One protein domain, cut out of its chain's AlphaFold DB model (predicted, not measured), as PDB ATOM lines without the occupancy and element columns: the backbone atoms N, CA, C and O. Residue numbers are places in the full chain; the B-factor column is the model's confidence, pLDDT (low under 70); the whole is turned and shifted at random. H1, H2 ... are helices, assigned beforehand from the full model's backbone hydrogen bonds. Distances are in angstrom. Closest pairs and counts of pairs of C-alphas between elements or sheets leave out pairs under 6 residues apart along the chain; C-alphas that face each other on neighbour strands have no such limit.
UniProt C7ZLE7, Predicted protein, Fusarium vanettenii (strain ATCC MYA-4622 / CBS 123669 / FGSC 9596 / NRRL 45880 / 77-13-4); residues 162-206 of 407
ATOM      1  N   LYS A 162     -22.759 -19.657  25.391       94.06
ATOM      2  CA  LYS A 162     -23.898 -18.826  25.812       94.06
ATOM      3  C   LYS A 162     -23.591 -17.328  25.715       94.06
ATOM      4  O   LYS A 162     -24.463 -16.564  25.310       94.06
ATOM      5  N   GLN A 163     -22.376 -16.905  26.067       91.88
ATOM      6  CA  GLN A 163     -21.962 -15.502  25.927       91.88
ATOM      7  C   GLN A 163     -21.817 -15.098  24.457       91.88
ATOM      8  O   GLN A 163     -22.282 -14.029  24.068       91.88
ATOM      9  N   PHE A 164     -21.255 -15.977  23.627       91.81
ATOM     10  CA  PHE A 164     -21.174 -15.763  22.186       91.81
ATOM     11  C   PHE A 164     -22.567 -15.601  21.560       91.81
ATOM     12  O   PHE A 164     -22.805 -14.641  20.834       91.81
ATOM     13  N   LEU A 165     -23.524 -16.465  21.915       95.19
ATOM     14  CA  LEU A 165     -24.894 -16.384  21.404       95.19
ATOM     15  C   LEU A 165     -25.589 -15.067  21.790       95.19
ATOM     16  O   LEU A 165     -26.300 -14.485  20.973       95.19
ATOM     17  N   LYS A 166     -25.352 -14.561  23.007       94.56
ATOM     18  CA  LYS A 166     -25.848 -13.242  23.431       94.56
ATOM     19  C   LYS A 166     -25.247 -12.109  22.598       94.56
ATOM     20  O   LYS A 166     -25.986 -11.234  22.162       94.56
ATOM     21  N   ALA A 167     -23.937 -12.138  22.358       92.62
ATOM     22  CA  ALA A 167     -23.266 -11.128  21.543       92.62
ATOM     23  C   ALA A 167     -23.780 -11.133  20.093       92.62
ATOM     24  O   ALA A 167     -24.044 -10.071  19.532       92.62
ATOM     25  N   VAL A 168     -23.999 -12.320  19.515       94.00
ATOM     26  CA  VAL A 168     -24.583 -12.468  18.173       94.00
ATOM     27  C   VAL A 168     -26.005 -11.907  18.121       94.00
ATOM     28  O   VAL A 168     -26.328 -11.181  17.186       94.00
ATOM     29  N   LEU A 169     -26.842 -12.180  19.127       96.00
ATOM     30  CA  LEU A 169     -28.195 -11.617  19.193       96.00
ATOM     31  C   LEU A 169     -28.175 -10.086  19.246       96.00
ATOM     32  O   LEU A 169     -28.888  -9.453  18.472       96.00
ATOM     33  N   ILE A 170     -27.320  -9.496  20.089       93.94
ATOM     34  CA  ILE A 170     -27.163  -8.035  20.179       93.94
ATOM     35  C   ILE A 170     -26.739  -7.453  18.826       93.94
ATOM     36  O   ILE A 170     -27.320  -6.470  18.366       93.94
ATOM     37  N   LEU A 171     -25.771  -8.082  18.153       93.62
ATOM     38  CA  LEU A 171     -25.302  -7.639  16.842       93.62
ATOM     39  C   LEU A 171     -26.420  -7.682  15.788       93.62
ATOM     40  O   LEU A 171     -26.591  -6.722  15.037       93.62
ATOM     41  N   VAL A 172     -27.211  -8.758  15.757       96.06
ATOM     42  CA  VAL A 172     -28.357  -8.889  14.841       96.06
ATOM     43  C   VAL A 172     -29.404  -7.810  15.116       96.06
ATOM     44  O   VAL A 172     -29.912  -7.206  14.171       96.06
ATOM     45  N   THR A 173     -29.693  -7.510  16.384       95.19
ATOM     46  CA  THR A 173     -30.622  -6.433  16.752       95.19
ATOM     47  C   THR A 173     -30.117  -5.071  16.278       95.19
ATOM     48  O   THR A 173     -30.886  -4.317  15.684       95.19
ATOM     49  N   ILE A 174     -28.829  -4.767  16.462       94.00
ATOM     50  CA  ILE A 174     -28.232  -3.504  15.998       94.00
ATOM     51  C   ILE A 174     -28.336  -3.383  14.473       94.00
ATOM     52  O   ILE A 174     -28.779  -2.351  13.967       94.00
ATOM     53  N   ILE A 175     -27.991  -4.441  13.733       92.88
ATOM     54  CA  ILE A 175     -28.090  -4.449  12.266       92.88
ATOM     55  C   ILE A 175     -29.543  -4.246  11.817       92.88
ATOM     56  O   ILE A 175     -29.791  -3.473  10.893       92.88
ATOM     57  N   ALA A 176     -30.509  -4.883  12.484       94.69
ATOM     58  CA  ALA A 176     -31.927  -4.717  12.177       94.69
ATOM     59  C   ALA A 176     -32.409  -3.276  12.417       94.69
ATOM     60  O   ALA A 176     -33.132  -2.734  11.581       94.69
ATOM     61  N   VAL A 177     -31.975  -2.634  13.508       95.12
ATOM     62  CA  VAL A 177     -32.295  -1.227  13.805       95.12
ATOM     63  C   VAL A 177     -31.697  -0.295  12.753       95.12
ATOM     64  O   VAL A 177     -32.391   0.586  12.252       95.12
ATOM     65  N   ILE A 178     -30.439  -0.514  12.365       90.38
ATOM     66  CA  ILE A 178     -29.777   0.274  11.317       90.38
ATOM     67  C   ILE A 178     -30.512   0.107   9.981       90.38
ATOM     68  O   ILE A 178     -30.820   1.096   9.317       90.38
ATOM     69  N   PHE A 179     -30.847  -1.128   9.600       91.38
ATOM     70  CA  PHE A 179     -31.563  -1.410   8.358       91.38
ATOM     71  C   PHE A 179     -32.971  -0.797   8.346       91.38
ATOM     72  O   PHE A 179     -33.385  -0.224   7.337       91.38
ATOM     73  N   ALA A 180     -33.687  -0.858   9.472       88.69
ATOM     74  CA  ALA A 180     -34.964  -0.174   9.640       88.69
ATOM     75  C   ALA A 180     -34.799   1.350   9.509       88.69
ATOM     76  O   ALA A 180     -35.570   1.981   8.791       88.69
ATOM     77  N   GLY A 181     -33.756   1.927  10.115       87.06
ATOM     78  CA  GLY A 181     -33.418   3.345   9.991       87.06
ATOM     79  C   GLY A 181     -33.173   3.782   8.544       87.06
ATOM     80  O   GLY A 181     -33.738   4.783   8.108       87.06
ATOM     81  N   PHE A 182     -32.413   3.006   7.766       81.25
ATOM     82  CA  PHE A 182     -32.194   3.285   6.340       81.25
ATOM     83  C   PHE A 182     -33.491   3.197   5.525       81.25
ATOM     84  O   PHE A 182     -33.810   4.117   4.775       81.25
ATOM     85  N   LYS A 183     -34.300   2.153   5.746       80.00
ATOM     86  CA  LYS A 183     -35.624   1.999   5.117       80.00
ATOM     87  C   LYS A 183     -36.578   3.158   5.432       80.00
ATOM     88  O   LYS A 183     -37.406   3.504   4.594       80.00
ATOM     89  N   LEU A 184     -36.476   3.749   6.623       74.56
ATOM     90  CA  LEU A 184     -37.250   4.927   7.021       74.56
ATOM     91  C   LEU A 184     -36.828   6.196   6.277       74.56
ATOM     92  O   LEU A 184     -37.680   7.016   5.943       74.56
ATOM     93  N   VAL A 185     -35.527   6.379   6.050       79.06
ATOM     94  CA  VAL A 185     -34.997   7.551   5.335       79.06
ATOM     95  C   VAL A 185     -35.439   7.532   3.869       79.06
ATOM     96  O   VAL A 185     -35.795   8.580   3.331       79.06
ATOM     97  N   ASP A 186     -35.526   6.347   3.266       74.44
ATOM     98  CA  ASP A 186     -35.903   6.175   1.858       74.44
ATOM     99  C   ASP A 186     -37.408   6.344   1.570       74.44
ATOM    100  O   ASP A 186     -37.802   6.450   0.406       74.44
ATOM    101  N   HIS A 187     -38.283   6.355   2.584       65.06
ATOM    102  CA  HIS A 187     -39.746   6.377   2.385       65.06
ATOM    103  C   HIS A 187     -40.453   7.661   2.862       65.06
ATOM    104  O   HIS A 187     -41.680   7.712   2.944       65.06
ATOM    105  N   GLY A 188     -39.700   8.748   3.046       76.62
ATOM    106  CA  GLY A 188     -40.244  10.106   3.123       76.62
ATOM    107  C   GLY A 188     -40.801  10.540   4.493       76.62
ATOM    108  O   GLY A 188     -40.896   9.751   5.435       76.62
ATOM    109  N   PRO A 189     -41.160  11.835   4.631       67.06
ATOM    110  CA  PRO A 189     -41.485  12.466   5.915       67.06
ATOM    111  C   PRO A 189     -42.767  11.936   6.579       67.06
ATOM    112  O   PRO A 189     -42.851  11.936   7.802       67.06
ATOM    113  N   GLN A 190     -43.727  11.403   5.815       63.19
ATOM    114  CA  GLN A 190     -45.005  10.907   6.357       63.19
ATOM    115  C   GLN A 190     -44.867   9.620   7.195       63.19
ATOM    116  O   GLN A 190     -45.703   9.349   8.053       63.19
ATOM    117  N   LEU A 191     -43.801   8.833   7.001       60.66
ATOM    118  CA  LEU A 191     -43.537   7.634   7.807       60.66
ATOM    119  C   LEU A 191     -42.829   7.939   9.133       60.66
ATOM    120  O   LEU A 191     -42.885   7.116  10.045       60.66
ATOM    121  N   ARG A 192     -42.203   9.116   9.277       62.09
ATOM    122  CA  ARG A 192     -41.510   9.494  10.520       62.09
ATOM    123  C   ARG A 192     -42.478   9.633  11.692       62.09
ATOM    124  O   ARG A 192     -42.205   9.087  12.753       62.09
ATOM    125  N   GLU A 193     -43.625  10.277  11.499       67.19
ATOM    126  CA  GLU A 193     -44.589  10.534  12.585       67.19
ATOM    127  C   GLU A 193     -45.245   9.246  13.115       67.19
ATOM    128  O   GLU A 193     -45.378   9.041  14.323       67.19
ATOM    129  N   ASN A 194     -45.581   8.315  12.219       69.56
ATOM    130  CA  ASN A 194     -46.198   7.036  12.588       69.56
ATOM    131  C   ASN A 194     -45.200   6.051  13.234       69.56
ATOM    132  O   ASN A 194     -45.593   5.073  13.866       69.56
ATOM    133  N   ILE A 195     -43.895   6.282  13.063       64.81
ATOM    134  CA  ILE A 195     -42.849   5.425  13.630       64.81
ATOM    135  C   ILE A 195     -42.325   5.984  14.949       64.81
ATOM    136  O   ILE A 195     -42.098   5.188  15.854       64.81
ATOM    137  N   VAL A 196     -42.205   7.307  15.102       68.56
ATOM    138  CA  VAL A 196     -41.867   7.933  16.396       68.56
ATOM    139  C   VAL A 196     -42.907   7.551  17.452       68.56
ATOM    140  O   VAL A 196     -42.542   7.009  18.492       68.56
ATOM    141  N   SER A 197     -44.197   7.672  17.126       70.31
ATOM    142  CA  SER A 197     -45.295   7.261  18.020       70.31
ATOM    143  C   SER A 197     -45.269   5.767  18.381       70.31
ATOM    144  O   SER A 197     -45.541   5.387  19.521       70.31
ATOM    145  N   LYS A 198     -44.888   4.886  17.445       75.38
ATOM    146  CA  LYS A 198     -44.729   3.448  17.735       75.38
ATOM    147  C   LYS A 198     -43.468   3.133  18.536       75.38
ATOM    148  O   LYS A 198     -43.494   2.212  19.349       75.38
ATOM    149  N   PHE A 199     -42.379   3.869  18.327       65.75
ATOM    150  CA  PHE A 199     -41.145   3.706  19.094       65.75
ATOM    151  C   PHE A 199     -41.317   4.142  20.547       65.75
ATOM    152  O   PHE A 199     -40.809   3.454  21.431       65.75
ATOM    153  N   GLU A 200     -42.064   5.213  20.807       70.62
ATOM    154  CA  GLU A 200     -42.427   5.626  22.168       70.62
ATOM    155  C   GLU A 200     -43.219   4.523  22.878       70.62
ATOM    156  O   GLU A 200     -42.813   4.071  23.947       70.62
ATOM    157  N   SER A 201     -44.244   3.965  22.222       73.44
ATOM    158  CA  SER A 201     -45.024   2.845  22.768       73.44
ATOM    159  C   SER A 201     -44.174   1.591  23.045       73.44
ATOM    160  O   SER A 201     -44.336   0.946  24.084       73.44
ATOM    161  N   ILE A 202     -43.227   1.246  22.164       70.31
ATOM    162  CA  ILE A 202     -42.313   0.108  22.372       70.31
ATOM    163  C   ILE A 202     -41.326   0.396  23.510       70.31
ATOM    164  O   ILE A 202     -41.044  -0.491  24.314       70.31
ATOM    165  N   THR A 203     -40.824   1.625  23.612       67.06
ATOM    166  CA  THR A 203     -39.882   2.031  24.665       67.06
ATOM    167  C   THR A 203     -40.562   2.024  26.033       67.06
ATOM    168  O   THR A 203     -39.990   1.500  26.991       67.06
ATOM    169  N   GLU A 204     -41.807   2.492  26.127       72.56
ATOM    170  CA  GLU A 204     -42.628   2.371  27.337       72.56
ATOM    171  C   GLU A 204     -42.906   0.907  27.691       72.56
ATOM    172  O   GLU A 204     -42.763   0.519  28.849       72.56
ATOM    173  N   SER A 205     -43.209   0.069  26.697       71.75
ATOM    174  CA  SER A 205     -43.445  -1.366  26.900       71.75
ATOM    175  C   SER A 205     -42.198  -2.091  27.422       71.75
ATOM    176  O   SER A 205     -42.287  -2.905  28.340       71.75
ATOM    177  N   ILE A 206     -41.014  -1.783  26.878       66.38
ATOM    178  CA  ILE A 206     -39.733  -2.335  27.345       66.38
ATOM    179  C   ILE A 206     -39.409  -1.816  28.749       66.38
ATOM    180  O   ILE A 206     -38.978  -2.592  29.601       66.38
TER     181      ILE A 206
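What this domain is: This is residues 162 to 206 of the 407 residues of the protein "Predicted protein" of Fusarium vanettenii (strain ATCC MYA-4622 / CBS 123669 / FGSC 9596 / NRRL 45880 / 77-13-4) (UniProt C7ZLE7). Two helices, the longer H1 and then H2, make a flat, open V, meeting near its point at a tight link, with their far ends spread apart. The printed part has 45 residues with two named helices and no named strand, and its class is all helix. It is loose, with a radius of gyration of the C-alphas of 13.4 A and spans of 41 by 25 by 5 A.

How they stand to each other: H1, residues 162 to 185, and H2, residues 190 to 206, are close but not clearly touching; their closest C-alphas, those of Leu 184 and Leu 191, are 6.9 A apart. They run opposite ways at a shallow tilt of 26 degrees. Every O i to N i+4 pair is within hydrogen-bond range in H1, and 11 of 13 in H2.

Where its parts are: H1 begins at C-alpha 162 (-23.898, -18.826, 25.812) and is 35.2 A long from first to last C-alpha. H2 measures 25.4 A and ends at C-alpha 206 (-39.733, -2.335, 27.345).

The domain as a whole: The C-alphas farthest apart, of Lys 162 and Gln 190, are 41.3 A apart. The printed part has no cut. Mean pLDDT is 91 in H1 but 68 in H2.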